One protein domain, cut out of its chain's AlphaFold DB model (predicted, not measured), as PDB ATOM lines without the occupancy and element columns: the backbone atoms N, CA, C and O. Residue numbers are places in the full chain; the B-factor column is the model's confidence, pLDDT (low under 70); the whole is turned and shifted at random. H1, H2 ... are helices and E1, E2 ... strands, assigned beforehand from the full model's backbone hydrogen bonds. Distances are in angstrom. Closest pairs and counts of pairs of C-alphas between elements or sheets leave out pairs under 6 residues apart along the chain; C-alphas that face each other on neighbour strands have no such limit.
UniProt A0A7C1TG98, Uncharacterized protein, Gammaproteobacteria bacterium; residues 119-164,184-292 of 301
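What this domain is: This is residues 119 to 164 and 184 to 292 of the 301 residues of an uncharacterized protein of Gammaproteobacteria bacterium (UniProt A0A7C1TG98). One eight-stranded sheet curls like part of a barrel and folds back on itself, so that E3, E4, E5 and E8 face E1, E2 and E6, with E7 as the hinge; it is not closed, its edge strands E3 and E6 being apart. The long hairpin of E7 and E8 runs the length of the body and its tip, residues 239 to 244, sticks out; H1 covers E2 toward the other end, and H2 lies off the sheet after a long link. The printed part has 155 residues, in the order E1 E2 E3 E4 E5 E6 H1 E7 E8 H2, and its class is mixed, helices and strands. The mixed sheet runs E3 E4 E5 E8 E7 E1 E2 E6. The whole is only just compact, close to loose, with a radius of gyration of the C-alphas of 17.9 A and spans of 59 by 45 by 35 A.

Where its parts are: E7, residues 219 to 238, is 39.2 A long and bends by 98 degrees at residue 231. E8, residues 245 to 261, is 40.7 A long and bends by 83 degrees at residue 257. E1, residues 123 to 132, begins at C-alpha 123 (142.970, 192.948, 169.920), is 24.4 A long and bends by 71 degrees at residue 129. E2 is residues 141 to 146, E3 150 to 152, E4 155 to 159, E5 184 to 191, 23.8 A long, and E6 195 to 198. H1, residues 201 to 212, is 16.0 A long; H2, residues 282 to 290, is 11.6 A long and ends at C-alpha 290 (166.135, 168.145, 179.198).

How they stand to each other: E7 and E8 form an antiparallel hairpin, with N 235 and O 248 2.8 A apart. E1 is antiparallel to E7, with N 126 and O 225 at 3.0 A. E2 is antiparallel to E1, N 131 and O 145 at 2.8 A, and to E6, N 142 and O 197 at 2.9 A. E5 is parallel to E8, N 187 and O 249 at 2.8 A, and to E4, N 158 and O 188 at 2.8 A. E3 and E4 form an antiparallel hairpin, N 152 and O 155 at 3.0 A. H1 is on the sheet at a height of 9.5 A, over E2, only just along it at 29 degrees on the local plane; their closest C-alphas, Gly 141 and Ala 204, are 7.6 A apart. H2 is not on the sheet. In H1 and H2 every O i to N i+4 pair is within hydrogen-bond range.

The domain as a whole: The C-alphas of Glu 202 and Arg 243, the two farthest apart, are 60.1 A apart. Residues 165 to 183 are not printed, and C-alphas 164 and 184 are 26.0 A apart across that cut. The link from E8 to H2 is long, 20 residues. Mean pLDDT of the printed part is 76.9; residues under 70 include 146 to 155, 237 to 245 and 281 to 292.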
ATOM      1  N   LEU A 119     142.975 195.683 160.724       89.88
ATOM      2  CA  LEU A 119     142.380 194.597 161.509       89.88
ATOM      3  C   LEU A 119     143.420 193.825 162.347       89.88
ATOM      4  O   LEU A 119     143.153 193.505 163.502       89.88
ATOM      5  N   MET A 120     144.605 193.567 161.783       88.75
ATOM      6  CA  MET A 120     145.682 192.783 162.416       88.75
ATOM      7  C   MET A 120     146.313 193.476 163.634       88.75
ATOM      8  O   MET A 120     146.876 192.826 164.509       88.75
ATOM      9  N   GLU A 121     146.200 194.801 163.730       90.50
ATOM     10  CA  GLU A 121     146.760 195.573 164.844       90.50
ATOM     11  C   GLU A 121     145.843 195.543 166.078       90.50
ATOM     12  O   GLU A 121     146.283 195.789 167.208       90.50
ATOM     13  N   ARG A 122     144.564 195.202 165.876       93.88
ATOM     14  CA  ARG A 122     143.525 195.203 166.907       93.88
ATOM     15  C   ARG A 122     143.564 193.925 167.734       93.88
ATOM     16  O   ARG A 122     143.880 192.842 167.249       93.88
ATOM     17  N   LYS A 123     143.180 194.066 169.001       95.12
ATOM     18  CA  LYS A 123     142.970 192.948 169.920       95.12
ATOM     19  C   LYS A 123     141.480 192.639 170.037       95.12
ATOM     20  O   LYS A 123     140.657 193.547 170.158       95.12
ATOM     21  N   PHE A 124     141.158 191.355 170.060       94.44
ATOM     22  CA  PHE A 124     139.798 190.842 170.158       94.44
ATOM     23  C   PHE A 124     139.685 189.830 171.283       94.44
ATOM     24  O   PHE A 124     140.673 189.224 171.695       94.44
ATOM     25  N   ILE A 125     138.460 189.636 171.763       92.81
ATOM     26  CA  ILE A 125     138.166 188.637 172.786       92.81
ATOM     27  C   ILE A 125     137.248 187.540 172.273       92.81
ATOM     28  O   ILE A 125     136.352 187.782 171.462       92.81
ATOM     29  N   ILE A 126     137.419 186.337 172.813       88.94
ATOM     30  CA  ILE A 126     136.418 185.274 172.757       88.94
ATOM     31  C   ILE A 126     136.188 184.695 174.148       88.94
ATOM     32  O   ILE A 126     137.127 184.393 174.877       88.94
ATOM     33  N   MET A 127     134.912 184.518 174.486       88.31
ATOM     34  CA  MET A 127     134.488 183.737 175.639       88.31
ATOM     35  C   MET A 127     134.303 182.284 175.222       88.31
ATOM     36  O   MET A 127     133.531 182.000 174.308       88.31
ATOM     37  N   THR A 128     134.984 181.375 175.905       85.56
ATOM     38  CA  THR A 128     134.979 179.944 175.602       85.56
ATOM     39  C   THR A 128     135.056 179.122 176.885       85.56
ATOM     40  O   THR A 128     135.384 179.642 177.950       85.56
ATOM     41  N   LYS A 129     134.738 177.834 176.788       85.50
ATOM     42  CA  LYS A 129     134.938 176.868 177.867       85.50
ATOM     43  C   LYS A 129     136.214 176.077 177.584       85.50
ATOM     44  O   LYS A 129     136.414 175.611 176.462       85.50
ATOM     45  N   MET A 130     137.071 175.949 178.588       84.50
ATOM     46  CA  MET A 130     138.345 175.240 178.506       84.50
ATOM     47  C   MET A 130     138.417 174.137 179.542       84.50
ATOM     48  O   MET A 130     137.766 174.202 180.582       84.50
ATOM     49  N   GLU A 131     139.236 173.146 179.243       85.12
ATOM     50  CA  GLU A 131     139.545 172.028 180.116       85.12
ATOM     51  C   GLU A 131     140.958 172.228 180.659       85.12
ATOM     52  O   GLU A 131     141.918 172.417 179.910       85.12
ATOM     53  N   LEU A 132     141.085 172.228 181.979       83.44
ATOM     54  CA  LEU A 132     142.369 172.186 182.657       83.44
ATOM     55  C   LEU A 132     142.762 170.723 182.832       83.44
ATOM     56  O   LEU A 132     142.014 169.953 183.437       83.44
ATOM     57  N   GLY A 133     143.920 170.351 182.288       79.19
ATOM     58  CA  GLY A 133     144.501 169.020 182.461       79.19
ATOM     59  C   GLY A 133     144.954 168.740 183.882       79.19
ATOM     60  O   GLY A 133     144.770 169.552 184.780       79.19
ATOM     61  N   LYS A 134     145.621 167.600 184.071       81.19
ATOM     62  CA  LYS A 134     146.336 167.283 185.315       81.19
ATOM     63  C   LYS A 134     147.513 168.240 185.523       81.19
ATOM     64  O   LYS A 134     148.064 168.782 184.564       81.19
ATOM     65  N   TYR A 135     147.904 168.436 186.781       82.69
ATOM     66  CA  TYR A 135     149.061 169.264 187.118       82.69
ATOM     67  C   TYR A 135     150.323 168.703 186.460       82.69
ATOM     68  O   TYR A 135     150.628 167.517 186.593       82.69
ATOM     69  N   ASN A 136     151.060 169.561 185.763       81.69
ATOM     70  CA  ASN A 136     152.338 169.229 185.162       81.69
ATOM     71  C   ASN A 136     153.452 169.894 185.984       81.69
ATOM     72  O   ASN A 136     153.553 171.123 186.027       81.69
ATOM     73  N   ASN A 137     154.289 169.071 186.623       79.12
ATOM     74  CA  ASN A 137     155.402 169.524 187.463       79.12
ATOM     75  C   ASN A 137     156.440 170.345 186.683       79.12
ATOM     76  O   ASN A 137     156.973 171.317 187.213       79.12
ATOM     77  N   GLU A 138     156.701 169.993 185.424       77.12
ATOM     78  CA  GLU A 138     157.675 170.673 184.562       77.12
ATOM     79  C   GLU A 138     157.213 172.089 184.204       77.12
ATOM     80  O   GLU A 138     157.997 173.039 184.184       77.12
ATOM     81  N   LEU A 139     155.911 172.235 183.947       76.88
ATOM     82  CA  LEU A 139     155.276 173.511 183.628       76.88
ATOM     83  C   LEU A 139     154.844 174.295 184.876       76.88
ATOM     84  O   LEU A 139     154.433 175.448 184.752       76.88
ATOM     85  N   GLN A 140     154.923 173.677 186.062       82.12
ATOM     86  CA  GLN A 140     154.442 174.207 187.342       82.12
ATOM     87  C   GLN A 140     152.995 174.734 187.267       82.12
ATOM     88  O   GLN A 140     152.660 175.821 187.750       82.12
ATOM     89  N   GLY A 141     152.120 173.979 186.604       86.62
ATOM     90  CA  GLY A 141     150.748 174.410 186.370       86.62
ATOM     91  C   GLY A 141     149.881 173.377 185.667       86.62
ATOM     92  O   GLY A 141     150.325 172.284 185.327       86.62
ATOM     93  N   PHE A 142     148.624 173.746 185.446       86.12
ATOM     94  CA  PHE A 142     147.637 172.919 184.757       86.12
ATOM     95  C   PHE A 142     147.552 173.331 183.282       86.12
ATOM     96  O   PHE A 142     147.168 174.474 183.012       86.12
ATOM     97  N   PRO A 143     147.921 172.465 182.321       84.38
ATOM     98  CA  PRO A 143     147.826 172.775 180.898       84.38
ATOM     99  C   PRO A 143     146.389 173.044 180.452       84.38
ATOM    100  O   PRO A 143     145.453 172.414 180.946       84.38
ATOM    101  N   LEU A 144     146.230 173.966 179.501       82.88
ATOM    102  CA  LEU A 144     144.935 174.309 178.923       82.88
ATOM    103  C   LEU A 144     144.643 173.490 177.661       82.88
ATOM    104  O   LEU A 144     145.436 173.455 176.714       82.88
ATOM    105  N   TYR A 145     143.440 172.931 177.606       77.19
ATOM    106  CA  TYR A 145     142.868 172.280 176.438       77.19
ATOM    107  C   TYR A 145     141.585 172.999 176.036       77.19
ATOM    108  O   TYR A 145     140.772 173.408 176.867       77.19
ATOM    109  N   ALA A 146     141.410 173.199 174.735       69.88
ATOM    110  CA  ALA A 146     140.157 173.725 174.230       69.88
ATOM    111  C   ALA A 146     139.127 172.607 174.149       69.88
ATOM    112  O   ALA A 146     139.384 171.566 173.544       69.88
ATOM    113  N   ARG A 147     137.923 172.880 174.647       64.19
ATOM    114  CA  ARG A 147     136.751 172.117 174.232       64.19
ATOM    115  C   ARG A 147     136.393 172.521 172.795       64.19
ATOM    116  O   ARG A 147     136.789 173.599 172.358       64.19
ATOM    117  N   HIS A 148     135.704 171.634 172.071       58.84
ATOM    118  CA  HIS A 148     135.236 171.757 170.676       58.84
ATOM    119  C   HIS A 148     135.066 173.192 170.123       58.84
ATOM    120  O   HIS A 148     134.682 174.091 170.870       58.84
ATOM    121  N   PRO A 149     135.261 173.406 168.803       57.88
ATOM    122  CA  PRO A 149     135.160 174.722 168.169       57.88
ATOM    123  C   PRO A 149     133.950 175.524 168.653       57.88
ATOM    124  O   PRO A 149     132.818 175.037 168.649       57.88
ATOM    125  N   VAL A 150     134.202 176.764 169.073       59.84
ATOM    126  CA  VAL A 150     133.155 177.670 169.549       59.84
ATOM    127  C   VAL A 150     132.677 178.493 168.363       59.84
ATOM    128  O   VAL A 150     133.439 179.275 167.798       59.84
ATOM    129  N   GLY A 151     131.421 178.295 167.973       54.66
ATOM    130  CA  GLY A 151     130.746 179.164 167.013       54.66
ATOM    131  C   GLY A 151     130.191 180.400 167.715       54.66
ATOM    132  O   GLY A 151     129.481 180.277 168.714       54.66
ATOM    133  N   ALA A 152     130.494 181.585 167.191       52.91
ATOM    134  CA  ALA A 152     129.852 182.837 167.578       52.91
ATOM    135  C   ALA A 152     129.258 183.491 166.321       52.91
ATOM    136  O   ALA A 152     129.872 184.369 165.723       52.91
ATOM    137  N   GLY A 153     128.074 183.030 165.903       60.66
ATOM    138  CA  GLY A 153     127.471 183.448 164.633       60.66
ATOM    139  C   GLY A 153     128.287 182.945 163.439       60.66
ATOM    140  O   GLY A 153     128.635 181.765 163.393       60.66
ATOM    141  N   ASP A 154     128.624 183.845 162.515       67.88
ATOM    142  CA  ASP A 154     129.355 183.544 161.272       67.88
ATOM    143  C   ASP A 154     130.886 183.507 161.429       67.88
ATOM    144  O   ASP A 154     131.618 183.320 160.453       67.88
ATOM    145  N   VAL A 155     131.381 183.651 162.667       68.56
ATOM    146  CA  VAL A 155     132.793 183.464 163.023       68.56
ATOM    147  C   VAL A 155     132.965 182.167 163.811       68.56
ATOM    148  O   VAL A 155     132.390 181.981 164.890       68.56
ATOM    149  N   ILE A 156     133.788 181.268 163.278       74.75
ATOM    150  CA  ILE A 156     134.081 179.957 163.857       74.75
ATOM    151  C   ILE A 156     135.495 179.967 164.428       74.75
ATOM    152  O   ILE A 156     136.450 180.286 163.727       74.75
ATOM    153  N   PHE A 157     135.653 179.559 165.685       71.81
ATOM    154  CA  PHE A 157     136.963 179.471 166.325       71.81
ATOM    155  C   PHE A 157     137.448 178.028 166.368       71.81
ATOM    156  O   PHE A 157     136.757 177.147 166.883       71.81
ATOM    157  N   THR A 158     138.654 177.795 165.862       73.19
ATOM    158  CA  THR A 158     139.344 176.506 165.919       73.19
ATOM    159  C   THR A 158     140.589 176.624 166.791       73.19
ATOM    160  O   THR A 158     141.278 177.643 166.792       73.19
ATOM    161  N   TYR A 159     140.872 175.577 167.564       70.19
ATOM    162  CA  TYR A 159     141.992 175.554 168.500       70.19
ATOM    163  C   TYR A 159     142.970 174.447 168.123       70.19
ATOM    164  O   TYR A 159     142.564 173.337 167.787       70.19
ATOM    165  N   SER A 160     144.265 174.745 168.193       59.97
ATOM    166  CA  SER A 160     145.341 173.818 167.822       59.97
ATOM    167  C   SER A 160     146.133 173.356 169.047       59.97
ATOM    168  O   SER A 160     147.232 173.844 169.291       59.97
ATOM    169  N   ASN A 161     145.588 172.398 169.808       51.84
ATOM    170  CA  ASN A 161     146.253 171.809 170.980       51.84
ATOM    171  C   ASN A 161     146.127 170.279 170.996       51.84
ATOM    172  O   ASN A 161     145.216 169.783 171.638       51.84
ATOM    173  N   GLY A 162     147.038 169.560 170.322       38.22
ATOM    174  CA  GLY A 162     147.534 168.190 170.620       38.22
ATOM    175  C   GLY A 162     146.580 166.990 170.818       38.22
ATOM    176  O   GLY A 162     147.025 165.853 170.712       38.22
ATOM    177  N   HIS A 163     145.300 167.194 171.094       34.16
ATOM    178  CA  HIS A 163     144.261 166.190 171.240       34.16
ATOM    179  C   HIS A 163     143.094 166.628 170.365       34.16
ATOM    180  O   HIS A 163     142.178 167.332 170.781       34.16
ATOM    181  N   TYR A 164     143.153 166.220 169.101       37.62
ATOM    182  CA  TYR A 164     141.937 166.100 168.318       37.62
ATOM    183  C   TYR A 164     141.200 164.861 168.839       37.62
ATOM    184  O   TYR A 164     141.809 163.795 168.950       37.62
ATOM    185  N   THR A 184     130.615 183.894 153.156       74.94
ATOM    186  CA  THR A 184     129.605 184.103 154.209       74.94
ATOM    187  C   THR A 184     130.125 183.803 155.604       74.94
ATOM    188  O   THR A 184     129.408 184.011 156.577       74.94
ATOM    189  N   LYS A 185     131.358 183.284 155.726       76.44
ATOM    190  CA  LYS A 185     131.927 182.863 157.012       76.44
ATOM    191  C   LYS A 185     133.395 183.168 157.151       76.44
ATOM    192  O   LYS A 185     134.152 183.184 156.174       76.44
ATOM    193  N   ALA A 186     133.781 183.330 158.408       79.50
ATOM    194  CA  ALA A 186     135.158 183.468 158.811       79.50
ATOM    195  C   ALA A 186     135.552 182.385 159.818       79.50
ATOM    196  O   ALA A 186     134.794 182.041 160.724       79.50
ATOM    197  N   GLU A 187     136.766 181.871 159.681       82.00
ATOM    198  CA  GLU A 187     137.367 180.931 160.621       82.00
ATOM    199  C   GLU A 187     138.571 181.591 161.291       82.00
ATOM    200  O   GLU A 187     139.389 182.212 160.625       82.00
ATOM    201  N   ILE A 188     138.712 181.459 162.608       81.62
ATOM    202  CA  ILE A 188     139.887 181.925 163.348       81.62
ATOM    203  C   ILE A 188     140.543 180.728 164.018       81.62
ATOM    204  O   ILE A 188     139.963 180.098 164.901       81.62
ATOM    205  N   ALA A 189     141.772 180.433 163.616       82.25
ATOM    206  CA  ALA A 189     142.621 179.430 164.232       82.25
ATOM    207  C   ALA A 189     143.497 180.070 165.314       82.25
ATOM    208  O   ALA A 189     144.360 180.901 165.021       82.25
ATOM    209  N   LEU A 190     143.298 179.653 166.565       80.75
ATOM    210  CA  LEU A 190     144.094 180.064 167.720       80.75
ATOM    211  C   LEU A 190     144.952 178.896 168.216       80.75
ATOM    212  O   LEU A 190     144.517 177.741 168.264       80.75
ATOM    213  N   SER A 191     146.188 179.185 168.618       76.81
ATOM    214  CA  SER A 191     147.029 178.209 169.315       76.81
ATOM    215  C   SER A 191     147.014 178.475 170.811       76.81
ATOM    216  O   SER A 191     147.336 179.574 171.260       76.81
ATOM    217  N   LEU A 192     146.665 177.446 171.579       77.38
ATOM    218  CA  LEU A 192     146.714 177.451 173.038       77.38
ATOM    219  C   LEU A 192     147.910 176.626 173.547       77.38
ATOM    220  O   LEU A 192     147.973 176.282 174.727       77.38
ATOM    221  N   LYS A 193     148.860 176.267 172.675       75.75
ATOM    222  CA  LYS A 193     150.012 175.444 173.044       75.75
ATOM    223  C   LYS A 193     150.879 176.206 174.049       75.75
ATOM    224  O   LYS A 193     151.202 177.372 173.828       75.75
ATOM    225  N   GLY A 194     151.263 175.534 175.133       76.56
ATOM    226  CA  GLY A 194     152.113 176.104 176.185       76.56
ATOM    227  C   GLY A 194     151.384 177.015 177.178       76.56
ATOM    228  O   GLY A 194     152.018 177.536 178.087       76.56
ATOM    229  N   TRP A 195     150.069 177.209 177.049       86.88
ATOM    230  CA  TRP A 195     149.292 177.930 178.055       86.88
ATOM    231  C   TRP A 195     149.001 177.041 179.260       86.88
ATOM    232  O   TRP A 195     148.505 175.921 179.111       86.88
ATOM    233  N   VAL A 196     149.277 177.562 180.456       88.25
ATOM    234  CA  VAL A 196     149.024 176.875 181.725       88.25
ATOM    235  C   VAL A 196     148.376 177.793 182.748       88.25
ATOM    236  O   VAL A 196     148.627 178.999 182.786       88.25
ATOM    237  N   MET A 197     147.584 177.204 183.634       89.25
ATOM    238  CA  MET A 197     147.146 177.847 184.860       89.25
ATOM    239  C   MET A 197     148.201 177.619 185.951       89.25
ATOM    240  O   MET A 197     148.316 176.493 186.443       89.25
ATOM    241  N   PRO A 198     148.976 178.642 186.358       84.81
ATOM    242  CA  PRO A 198     150.000 178.462 187.380       84.81
ATOM    243  C   PRO A 198     149.361 178.229 188.754       84.81
ATOM    244  O   PRO A 198     148.436 178.948 189.151       84.81
ATOM    245  N   ALA A 199     149.886 177.279 189.521       82.31
ATOM    246  CA  ALA A 199     149.416 176.983 190.872       82.31
ATOM    247  C   ALA A 199     150.594 176.720 191.818       82.31
ATOM    248  O   ALA A 199     151.599 176.156 191.401       82.31
ATOM    249  N   SER A 200     150.465 177.122 193.089       78.44
ATOM    250  CA  SER A 200     151.365 176.629 194.143       78.44
ATOM    251  C   SER A 200     151.115 175.140 194.381       78.44
ATOM    252  O   SER A 200     150.033 174.653 194.047       78.44
ATOM    253  N   VAL A 201     152.060 174.430 194.996       74.44
ATOM    254  CA  VAL A 201     151.926 172.990 195.290       74.44
ATOM    255  C   VAL A 201     150.663 172.700 196.108       74.44
ATOM    256  O   VAL A 201     149.900 171.793 195.785       74.44
ATOM    257  N   GLU A 202     150.363 173.526 197.108       79.06
ATOM    258  CA  GLU A 202     149.192 173.379 197.982       79.06
ATOM    259  C   GLU A 202     147.884 173.626 197.221       79.06
ATOM    260  O   GLU A 202     146.869 172.960 197.427       79.06
ATOM    261  N   THR A 203     147.888 174.610 196.321       78.06
ATOM    262  CA  THR A 203     146.738 174.901 195.456       78.06
ATOM    263  C   THR A 203     146.539 173.800 194.424       78.06
ATOM    264  O   THR A 203     145.405 173.399 194.168       78.06
ATOM    265  N   ALA A 204     147.636 173.272 193.886       79.56
ATOM    266  CA  ALA A 204     147.616 172.179 192.939       79.56
ATOM    267  C   ALA A 204     147.054 170.906 193.578       79.56
ATOM    268  O   ALA A 204     146.168 170.286 192.998       79.56
ATOM    269  N   TYR A 205     147.479 170.575 194.801       80.62
ATOM    270  CA  TYR A 205     146.941 169.449 195.561       80.62
ATOM    271  C   TYR A 205     145.427 169.569 195.772       80.62
ATOM    272  O   TYR A 205     144.686 168.625 195.504       80.62
ATOM    273  N   ARG A 206     144.939 170.751 196.175       80.00
ATOM    274  CA  ARG A 206     143.496 170.997 196.353       80.00
ATOM    275  C   ARG A 206     142.705 170.826 195.057       80.00
ATOM    276  O   ARG A 206     141.633 170.231 195.075       80.00
ATOM    277  N   MET A 207     143.227 171.327 193.940       78.69
ATOM    278  CA  MET A 207     142.589 171.188 192.628       78.69
ATOM    279  C   MET A 207     142.605 169.746 192.127       78.69
ATOM    280  O   MET A 207     141.592 169.274 191.625       78.69
ATOM    281  N   LEU A 208     143.721 169.035 192.296       76.50
ATOM    282  CA  LEU A 208     143.826 167.620 191.948       76.50
ATOM    283  C   LEU A 208     142.869 166.768 192.773       76.50
ATOM    284  O   LEU A 208     142.222 165.901 192.203       76.50
ATOM    285  N   LYS A 209     142.734 167.053 194.072       79.44
ATOM    286  CA  LYS A 209     141.758 166.390 194.938       79.44
ATOM    287  C   LYS A 209     140.323 166.640 194.466       79.44
ATOM    288  O   LYS A 209     139.550 165.708 194.314       79.44
ATOM    289  N   ALA A 210     139.984 167.890 194.149       71.12
ATOM    290  CA  ALA A 210     138.665 168.217 193.610       71.12
ATOM    291  C   ALA A 210     138.383 167.506 192.276       71.12
ATOM    292  O   ALA A 210     137.250 167.106 192.026       71.12
ATOM    293  N   VAL A 211     139.405 167.339 191.430       72.62
ATOM    294  CA  VAL A 211     139.289 166.566 190.192       72.62
ATOM    295  C   VAL A 211     139.166 165.078 190.487       72.62
ATOM    296  O   VAL A 211     138.312 164.480 189.866       72.62
ATOM    297  N   SER A 212     139.931 164.494 191.418       70.25
ATOM    298  CA  SER A 212     139.871 163.058 191.746       70.25
ATOM    299  C   SER A 212     138.585 162.632 192.445       70.25
ATOM    300  O   SER A 212     138.149 161.502 192.274       70.25
ATOM    301  N   ASP A 213     137.989 163.527 193.234       72.56
ATOM    302  CA  ASP A 213     136.728 163.275 193.940       72.56
ATOM    303  C   ASP A 213     135.524 163.280 192.971       72.56
ATOM    304  O   ASP A 213     134.420 162.868 193.318       72.56
ATOM    305  N   THR A 214     135.736 163.739 191.735       61.50
ATOM    306  CA  THR A 214     134.804 163.601 190.616       61.50
ATOM    307  C   THR A 214     135.397 162.575 189.648       61.50
ATOM    308  O   THR A 214     136.584 162.635 189.401       61.50
ATOM    309  N   ASP A 215     134.662 161.636 189.053       71.00
ATOM    310  CA  ASP A 215     135.245 160.690 188.065       71.00
ATOM    311  C   ASP A 215     135.639 161.381 186.728       71.00
ATOM    312  O   ASP A 215     135.202 161.004 185.639       71.00
ATOM    313  N   ARG A 216     136.409 162.473 186.773       67.12
ATOM    314  CA  ARG A 216     136.773 163.334 185.646       67.12
ATOM    315  C   ARG A 216     138.284 163.439 185.527       67.12
ATOM    316  O   ARG A 216     139.004 163.571 186.507       67.12
ATOM    317  N   GLU A 217     138.767 163.470 184.291       72.00
ATOM    318  CA  GLU A 217     140.192 163.679 184.000       72.00
ATOM    319  C   GLU A 217     140.591 165.165 183.939       72.00
ATOM    320  O   GLU A 217     141.783 165.479 183.974       72.00
ATOM    321  N   TYR A 218     139.605 166.068 183.860       76.00
ATOM    322  CA  TYR A 218     139.794 167.498 183.604       76.00
ATOM    323  C   TYR A 218     138.858 168.361 184.454       76.00
ATOM    324  O   TYR A 218     137.719 167.975 184.738       76.00
ATOM    325  N   LEU A 219     139.312 169.576 184.781       81.88
ATOM    326  CA  LEU A 219     138.468 170.619 185.367       81.88
ATOM    327  C   LEU A 219     137.997 171.593 184.283       81.88
ATOM    328  O   LEU A 219     138.793 172.265 183.633       81.88
ATOM    329  N   ASP A 220     136.683 171.694 184.124       84.50
ATOM    330  CA  ASP A 220     136.038 172.650 183.230       84.50
ATOM    331  C   ASP A 220     136.104 174.078 183.811       84.50
ATOM    332  O   ASP A 220     135.623 174.317 184.918       84.50
ATOM    333  N   VAL A 221     136.604 175.047 183.040       86.94
ATOM    334  CA  VAL A 221     136.606 176.477 183.400       86.94
ATOM    335  C   VAL A 221     136.078 177.349 182.268       86.94
ATOM    336  O   VAL A 221     136.270 177.067 181.082       86.94
ATOM    337  N   TRP A 222     135.423 178.452 182.622       89.62
ATOM    338  CA  TRP A 222     135.088 179.493 181.654       89.62
ATOM    339  C   TRP A 222     136.292 180.393 181.448       89.62
ATOM    340  O   TRP A 222     137.004 180.710 182.392       89.62
ATOM    341  N   SER A 223     136.560 180.780 180.206       90.00
ATOM    342  CA  SER A 223     137.746 181.554 179.862       90.00
ATOM    343  C   SER A 223     137.441 182.672 178.874       90.00
ATOM    344  O   SER A 223     136.641 182.500 177.952       90.00
ATOM    345  N   ILE A 224     138.119 183.805 179.045       92.62
ATOM    346  CA  ILE A 224     138.278 184.829 178.014       92.62
ATOM    347  C   ILE A 224     139.674 184.695 177.417       92.62
ATOM    348  O   ILE A 224     140.666 184.773 178.137       92.62
ATOM    349  N   LEU A 225     139.739 184.533 176.099       91.75
ATOM    350  CA  LEU A 225     140.971 184.669 175.334       91.75
ATOM    351  C   LEU A 225     141.043 186.062 174.744       91.75
ATOM    352  O   LEU A 225     140.135 186.445 174.012       91.75
ATOM    353  N   LEU A 226     142.130 186.770 175.019       94.44
ATOM    354  CA  LEU A 226     142.532 187.954 174.278       94.44
ATOM    355  C   LEU A 226     143.489 187.517 173.171       94.44
ATOM    356  O   LEU A 226     144.461 186.813 173.440       94.44
ATOM    357  N   TYR A 227     143.224 187.912 171.934       92.94
ATOM    358  CA  TYR A 227     144.042 187.522 170.792       92.94
ATOM    359  C   TYR A 227     144.188 188.654 169.777       92.94
ATOM    360  O   TYR A 227     143.380 189.585 169.734       92.94
ATOM    361  N   LYS A 228     145.221 188.546 168.942       93.56
ATOM    362  CA  LYS A 228     145.406 189.338 167.722       93.56
ATOM    363  C   LYS A 228     145.364 188.433 166.506       93.56
ATOM    364  O   LYS A 228     145.711 187.258 166.598       93.56
ATOM    365  N   LEU A 229     144.944 188.978 165.372       88.06
ATOM    366  CA  LEU A 229     145.042 188.281 164.095       88.06
ATOM    367  C   LEU A 229     146.442 188.499 163.505       88.06
ATOM    368  O   LEU A 229     146.973 189.601 163.561       88.06
ATOM    369  N   GLU A 230     147.038 187.438 162.970       83.69
ATOM    370  CA  GLU A 230     148.355 187.473 162.324       83.69
ATOM    371  C   GLU A 230     148.200 187.680 160.815       83.69
ATOM    372  O   GLU A 230     148.790 188.577 160.222       83.69
ATOM    373  N   HIS A 231     147.407 186.816 160.183       80.88
ATOM    374  CA  HIS A 231     147.136 186.846 158.751       80.88
ATOM    375  C   HIS A 231     145.818 186.138 158.447       80.88
ATOM    376  O   HIS A 231     145.404 185.240 159.182       80.88
ATOM    377  N   CYS A 232     145.193 186.513 157.332       83.38
ATOM    378  CA  CYS A 232     143.976 185.898 156.812       83.38
ATOM    379  C   CYS A 232     144.194 185.447 155.368       83.38
ATOM    380  O   CYS A 232     144.975 186.056 154.641       83.38
ATOM    381  N   LYS A 233     143.518 184.372 154.966       83.19
ATOM    382  CA  LYS A 233     143.548 183.808 153.614       83.19
ATOM    383  C   LYS A 233     142.154 183.349 153.211       83.19
ATOM    384  O   LYS A 233     141.356 182.959 154.063       83.19
ATOM    385  N   LEU A 234     141.889 183.349 151.911       83.19
ATOM    386  CA  LEU A 234     140.698 182.720 151.354       83.19
ATOM    387  C   LEU A 234     140.896 181.206 151.269       83.19
ATOM    388  O   LEU A 234     141.887 180.728 150.715       83.19
ATOM    389  N   TYR A 235     139.933 180.461 151.793       79.12
ATOM    390  CA  TYR A 235     139.837 179.020 151.642       79.12
ATOM    391  C   TYR A 235     138.677 178.698 150.715       79.12
ATOM    392  O   TYR A 235     137.558 179.161 150.920       79.12
ATOM    393  N   GLU A 236     138.955 177.884 149.701       76.31
ATOM    394  CA  GLU A 236     137.944 177.371 148.786       76.31
ATOM    395  C   GLU A 236     137.751 175.873 149.033       76.31
ATOM    396  O   GLU A 236     138.654 175.064 148.809       76.31
ATOM    397  N   ASN A 237     136.559 175.495 149.479       64.88
ATOM    398  CA  ASN A 237     136.153 174.107 149.619       64.88
ATOM    399  C   ASN A 237     135.317 173.701 148.406       64.88
ATOM    400  O   ASN A 237     134.111 173.939 148.330       64.88
ATOM    401  N   LYS A 238     135.966 173.031 147.451       61.91
ATOM    402  CA  LYS A 238     135.268 172.339 146.363       61.91
ATOM    403  C   LYS A 238     134.774 170.993 146.874       61.91
ATOM    404  O   LYS A 238     135.563 170.069 147.083       61.91
ATOM    405  N   ARG A 239     133.462 170.852 147.078       60.19
ATOM    406  CA  ARG A 239     132.874 169.533 147.345       60.19
ATOM    407  C   ARG A 239     132.961 168.703 146.068       60.19
ATOM    408  O   ARG A 239     132.574 169.174 145.007       60.19
ATOM    409  N   LYS A 240     133.411 167.448 146.186       53.56
ATOM    410  CA  LYS A 240     133.640 166.511 145.065       53.56
ATOM    411  C   LYS A 240     132.440 166.355 144.105       53.56
ATOM    412  O   LYS A 240     132.636 165.941 142.971       53.56
ATOM    413  N   TYR A 241     131.228 166.706 144.546       57.38
ATOM    414  CA  TYR A 241     129.979 166.562 143.792       57.38
ATOM    415  C   TYR A 241     129.124 167.841 143.727       57.38
ATOM    416  O   TYR A 241     127.960 167.755 143.349       57.38
ATOM    417  N   SER A 242     129.656 169.015 144.096       56.94
ATOM    418  CA  SER A 242     128.927 170.286 143.946       56.94
ATOM    419  C   SER A 242     129.608 171.194 142.928       56.94
ATOM    420  O   SER A 242     130.835 171.287 142.905       56.94
ATOM    421  N   ARG A 243     128.805 171.883 142.105       59.75
ATOM    422  CA  ARG A 243     129.277 173.015 141.287       59.75
ATOM    423  C   ARG A 243     129.520 174.267 142.133       59.75
ATOM    424  O   ARG A 243     130.221 175.168 141.680       59.75
ATOM    425  N   ASP A 244     128.991 174.299 143.353       60.06
ATOM    426  CA  ASP A 244     129.148 175.424 144.264       60.06
ATOM    427  C   ASP A 244     130.528 175.380 144.923       60.06
ATOM    428  O   ASP A 244     130.907 174.397 145.571       60.06
ATOM    429  N   ILE A 245     131.284 176.465 144.750       65.19
ATOM    430  CA  ILE A 245     132.536 176.697 145.466       65.19
ATOM    431  C   ILE A 245     132.177 177.376 146.781       65.19
ATOM    432  O   ILE A 245     131.753 178.529 146.794       65.19
ATOM    433  N   GLU A 246     132.362 176.664 147.886       71.38
ATOM    434  CA  GLU A 246     132.215 177.237 149.219       71.38
ATOM    435  C   GLU A 246     133.483 178.024 149.560       71.38
ATOM    436  O   GLU A 246     134.586 177.476 149.501       71.38
ATOM    437  N   ARG A 247     133.336 179.311 149.893       77.50
ATOM    438  CA  ARG A 247     134.456 180.189 150.242       77.50
ATOM    439  C   ARG A 247     134.351 180.676 151.682       77.50
ATOM    440  O   ARG A 247     133.291 181.123 152.112       77.50
ATOM    441  N   SER A 248     135.462 180.641 152.410       79.19
ATOM    442  CA  SER A 248     135.576 181.224 153.751       79.19
ATOM    443  C   SER A 248     136.878 182.004 153.907       79.19
ATOM    444  O   SER A 248     137.889 181.683 153.279       79.19
ATOM    445  N   VAL A 249     136.872 183.044 154.743       82.94
ATOM    446  CA  VAL A 249     138.117 183.709 155.156       82.94
ATOM    447  C   VAL A 249     138.624 183.029 156.417       82.94
ATOM    448  O   VAL A 249     138.007 183.132 157.470       82.94
ATOM    449  N   GLY A 250     139.754 182.340 156.328       84.12
ATOM    450  CA  GLY A 250     140.401 181.750 157.492       84.12
ATOM    451  C   GLY A 250     141.580 182.603 157.938       84.12
ATOM    452  O   GLY A 250     142.449 182.956 157.142       84.12
ATOM    453  N   CYS A 251     141.621 182.921 159.222       81.69
ATOM    454  CA  CYS A 251     142.657 183.715 159.850       81.69
ATOM    455  C   CYS A 251     143.391 182.905 160.903       81.69
ATOM    456  O   CYS A 251     142.792 182.141 161.659       81.69
ATOM    457  N   ARG A 252     144.698 183.117 161.000       83.69
ATOM    458  CA  ARG A 252     145.482 182.675 162.149       83.69
ATOM    459  C   ARG A 252     145.565 183.813 163.154       83.69
ATOM    460  O   ARG A 252     145.730 184.965 162.758       83.69
ATOM    461  N   GLY A 253     145.467 183.492 164.438       82.69
ATOM    462  CA  GLY A 253     145.654 184.458 165.510       82.69
ATOM    463  C   GLY A 253     146.590 183.969 166.608       82.69
ATOM    464  O   GLY A 253     146.685 182.771 166.895       82.69
ATOM    465  N   THR A 254     147.251 184.926 167.248       85.88
ATOM    466  CA  THR A 254     148.067 184.708 168.440       85.88
ATOM    467  C   THR A 254     147.232 185.013 169.674       85.88
ATOM    468  O   THR A 254     146.679 186.105 169.800       85.88
ATOM    469  N   VAL A 255     147.154 184.062 170.604       89.50
ATOM    470  CA  VAL A 255     146.612 184.327 171.940       89.50
ATOM    471  C   VAL A 255     147.647 185.120 172.731       89.50
ATOM    472  O   VAL A 255     148.793 184.684 172.860       89.50
ATOM    473  N   GLU A 256     147.215 186.270 173.238       92.62
ATOM    474  CA  GLU A 256     148.008 187.224 174.014       92.62
ATOM    475  C   GLU A 256     147.855 186.963 175.509       92.62
ATOM    476  O   GLU A 256     148.853 186.896 176.212       92.62
ATOM    477  N   ASP A 257     146.615 186.759 175.966       94.19
ATOM    478  CA  ASP A 257     146.275 186.502 177.365       94.19
ATOM    479  C   ASP A 257     145.100 185.531 177.473       94.19
ATOM    480  O   ASP A 257     144.197 185.516 176.626       94.19
ATOM    481  N   VAL A 258     145.076 184.765 178.565       92.50
ATOM    482  CA  VAL A 258     143.941 183.911 178.926       92.50
ATOM    483  C   VAL A 258     143.528 184.181 180.364       92.50
ATOM    484  O   VAL A 258     144.341 184.138 181.288       92.50
ATOM    485  N   TYR A 259     142.238 184.429 180.547       93.38
ATOM    486  CA  TYR A 259     141.629 184.777 181.823       93.38
ATOM    487  C   TYR A 259     140.580 183.734 182.185       93.38
ATOM    488  O   TYR A 259     139.637 183.550 181.419       93.38
ATOM    489  N   ALA A 260     140.715 183.071 183.331       91.19
ATOM    490  CA  ALA A 260     139.792 182.038 183.791       91.19
ATOM    491  C   ALA A 260     138.801 182.523 184.847       91.19
ATOM    492  O   ALA A 260     139.103 183.360 185.701       91.19
ATOM    493  N   TYR A 261     137.636 181.891 184.802       90.94
ATOM    494  CA  TYR A 261     136.481 182.071 185.661       90.94
ATOM    495  C   TYR A 261     135.924 180.699 186.045       90.94
ATOM    496  O   TYR A 261     135.932 179.759 185.244       90.94
ATOM    497  N   LEU A 262     135.416 180.589 187.271       86.69
ATOM    498  CA  LEU A 262     134.838 179.341 187.776       86.69
ATOM    499  C   LEU A 262     133.448 179.081 187.189       86.69
ATOM    500  O   LEU A 262     133.044 177.931 187.039       86.69
ATOM    501  N   SER A 263     132.723 180.138 186.818       86.31
ATOM    502  CA  SER A 263     131.401 180.029 186.204       86.31
ATOM    503  C   SER A 263     131.197 181.051 185.085       86.31
ATOM    504  O   SER A 263     131.919 182.045 184.980       86.31
ATOM    505  N   LYS A 264     130.197 180.809 184.232       87.19
ATOM    506  CA  LYS A 264     129.871 181.689 183.101       87.19
ATOM    507  C   LYS A 264     129.375 183.046 183.587       87.19
ATOM    508  O   LYS A 264     129.666 184.072 182.985       87.19
ATOM    509  N   GLU A 265     128.629 183.044 184.686       90.12
ATOM    510  CA  GLU A 265     127.999 184.217 185.283       90.12
ATOM    511  C   GLU A 265     129.038 185.193 185.825       90.12
ATOM    512  O   GLU A 265     128.737 186.378 185.921       90.12
ATOM    513  N   GLN A 266     130.244 184.720 186.151       88.69
ATOM    514  CA  GLN A 266     131.366 185.558 186.576       88.69
ATOM    515  C   GLN A 266     132.064 186.259 185.404       88.69
ATOM    516  O   GLN A 266     132.831 187.190 185.628       88.69
ATOM    517  N   VAL A 267     131.800 185.859 184.155       88.12
ATOM    518  CA  VAL A 267     132.393 186.488 182.969       88.12
ATOM    519  C   VAL A 267     131.677 187.812 182.678       88.12
ATOM    520  O   VAL A 267     130.836 187.914 181.785       88.12
ATOM    521  N   ARG A 268     132.000 188.842 183.463       89.38
ATOM    522  CA  ARG A 268     131.457 190.202 183.342       89.38
ATOM    523  C   ARG A 268     132.583 191.226 183.329       89.38
ATOM    524  O   ARG A 268     133.660 190.988 183.865       89.38
ATOM    525  N   ARG A 269     132.330 192.376 182.701       91.06
ATOM    526  CA  ARG A 269     133.333 193.443 182.526       91.06
ATOM    527  C   ARG A 269     133.792 194.057 183.850       91.06
ATOM    528  O   ARG A 269     134.903 194.562 183.923       91.06
ATOM    529  N   ASP A 270     132.949 194.007 184.869       91.75
ATOM    530  CA  ASP A 270     133.164 194.521 186.222       91.75
ATOM    531  C   ASP A 270     133.610 193.437 187.219       91.75
ATOM    532  O   ASP A 270     133.681 193.692 188.418       91.75
ATOM    533  N   VAL A 271     133.914 192.224 186.739       90.12
ATOM    534  CA  VAL A 271     134.365 191.104 187.572       90.12
ATOM    535  C   VAL A 271     135.760 190.669 187.136       90.12
ATOM    536  O   VAL A 271     135.976 190.177 186.022       90.12
ATOM    537  N   LEU A 272     136.722 190.828 188.044       92.69
ATOM    538  CA  LEU A 272     138.093 190.382 187.822       92.69
ATOM    539  C   LEU A 272     138.149 188.859 187.621       92.69
ATOM    540  O   LEU A 272     137.388 188.119 188.249       92.69
ATOM    541  N   PRO A 273     139.047 188.375 186.749       92.19
ATOM    542  CA  PRO A 273     139.215 186.948 186.549       92.19
ATOM    543  C   PRO A 273     139.697 186.279 187.826       92.19
ATOM    544  O   PRO A 273     140.555 186.799 188.538       92.19
ATOM    545  N   TRP A 274     139.180 185.078 188.074       89.00
ATOM    546  CA  TRP A 274     139.642 184.245 189.177       89.00
ATOM    547  C   TRP A 274     141.123 183.886 189.017       89.00
ATOM    548  O   TRP A 274     141.863 183.794 189.997       89.00
ATOM    549  N   LYS A 275     141.573 183.708 187.768       89.38
ATOM    550  CA  LYS A 275     142.967 183.397 187.474       89.38
ATOM    551  C   LYS A 275     143.416 183.963 186.133       89.38
ATOM    552  O   LYS A 275     142.685 183.909 185.149       89.38
ATOM    553  N   VAL A 276     144.651 184.454 186.092       90.88
ATOM    554  CA  VAL A 276     145.359 184.783 184.849       90.88
ATOM    555  C   VAL A 276     146.268 183.608 184.502       90.88
ATOM    556  O   VAL A 276     147.065 183.168 185.338       90.88
ATOM    557  N   MET A 277     146.129 183.081 183.291       89.75
ATOM    558  CA  MET A 277     146.983 182.003 182.800       89.75
ATOM    559  C   MET A 277     148.300 182.568 182.295       89.75
ATOM    560  O   MET A 277     148.395 183.738 181.933       89.75
ATOM    561  N   LYS A 278     149.320 181.719 182.237       89.62
ATOM    562  CA  LYS A 278     150.637 182.094 181.734       89.62
ATOM    563  C   LYS A 278     151.000 181.233 180.541       89.62
ATOM    564  O   LYS A 278     150.745 180.029 180.529       89.62
ATOM    565  N   LYS A 279     151.627 181.856 179.549       87.06
ATOM    566  CA  LYS A 279     152.269 181.143 178.453       87.06
ATOM    567  C   LYS A 279     153.663 180.723 178.906       87.06
ATOM    568  O   LYS A 279     154.468 181.570 179.282       87.06
ATOM    569  N   VAL A 280     153.930 179.425 178.900       81.56
ATOM    570  CA  VAL A 280     155.263 178.873 179.139       81.56
ATOM    571  C   VAL A 280     155.958 178.746 177.791       81.56
ATOM    572  O   VAL A 280     155.415 178.147 176.859       81.56
ATOM    573  N   ASP A 281     157.142 179.345 177.676       67.25
ATOM    574  CA  ASP A 281     157.946 179.247 176.464       67.25
ATOM    575  C   ASP A 281     158.410 177.787 176.274       67.25
ATOM    576  O   ASP A 281     158.986 177.211 177.204       67.25
ATOM    577  N   PRO A 282     158.177 177.161 175.107       57.19
ATOM    578  CA  PRO A 282     158.671 175.817 174.825       57.19
ATOM    579  C   PRO A 282     160.198 175.678 174.953       57.19
ATOM    580  O   PRO A 282     160.660 174.572 175.221       57.19
ATOM    581  N   VAL A 283     160.981 176.755 174.809       52.09
ATOM    582  CA  VAL A 283     162.442 176.733 175.019       52.09
ATOM    583  C   VAL A 283     162.779 176.591 176.505       52.09
ATOM    584  O   VAL A 283     163.593 175.747 176.870       52.09
ATOM    585  N   VAL A 284     162.078 177.325 177.373       51.50
ATOM    586  CA  VAL A 284     162.212 177.204 178.836       51.50
ATOM    587  C   VAL A 284     161.694 175.848 179.324       51.50
ATOM    588  O   VAL A 284     162.259 175.274 180.251       51.50
ATOM    589  N   TRP A 285     160.649 175.308 178.689       48.47
ATOM    590  CA  TRP A 285     160.200 173.933 178.927       48.47
ATOM    591  C   TRP A 285     161.293 172.927 178.540       48.47
ATOM    592  O   TRP A 285     161.650 172.079 179.347       48.47
ATOM    593  N   CYS A 286     161.910 173.079 177.369       42.91
ATOM    594  CA  CYS A 286     163.011 172.226 176.927       42.91
ATOM    595  C   CYS A 286     164.230 172.259 177.865       42.91
ATOM    596  O   CYS A 286     164.753 171.207 178.216       42.91
ATOM    597  N   GLU A 287     164.681 173.439 178.296       46.81
ATOM    598  CA  GLU A 287     165.834 173.571 179.200       46.81
ATOM    599  C   GLU A 287     165.541 173.049 180.613       46.81
ATOM    600  O   GLU A 287     166.417 172.465 181.251       46.81
ATOM    601  N   LYS A 288     164.305 173.210 181.106       50.44
ATOM    602  CA  LYS A 288     163.893 172.670 182.410       50.44
ATOM    603  C   LYS A 288     163.687 171.155 182.397       50.44
ATOM    604  O   LYS A 288     163.921 170.527 183.424       50.44
ATOM    605  N   VAL A 289     163.260 170.581 181.271       49.69
ATOM    606  CA  VAL A 289     162.955 169.143 181.135       49.69
ATOM    607  C   VAL A 289     164.170 168.330 180.694       49.69
ATOM    608  O   VAL A 289     164.406 167.247 181.220       49.69
ATOM    609  N   PHE A 290     164.978 168.851 179.768       48.62
ATOM    610  CA  PHE A 290     166.135 168.145 179.198       48.62
ATOM    611  C   PHE A 290     167.492 168.676 179.699       48.62
ATOM    612  O   PHE A 290     168.546 168.207 179.262       48.62
ATOM    613  N   GLY A 291     167.507 169.648 180.619       54.41
ATOM    614  CA  GLY A 291     168.740 170.241 181.144       54.41
ATOM    615  C   GLY A 291     169.593 170.901 180.049       54.41
ATOM    616  O   GLY A 291     169.078 171.463 179.085       54.41
ATOM    617  N   LYS A 292     170.929 170.810 180.159       46.53
ATOM    618  CA  LYS A 292     171.887 171.390 179.188       46.53
ATOM    619  C   LYS A 292     171.833 170.769 177.776       46.53
ATOM    620  O   LYS A 292     172.580 171.212 176.906       46.53
TER     621      LYS A 292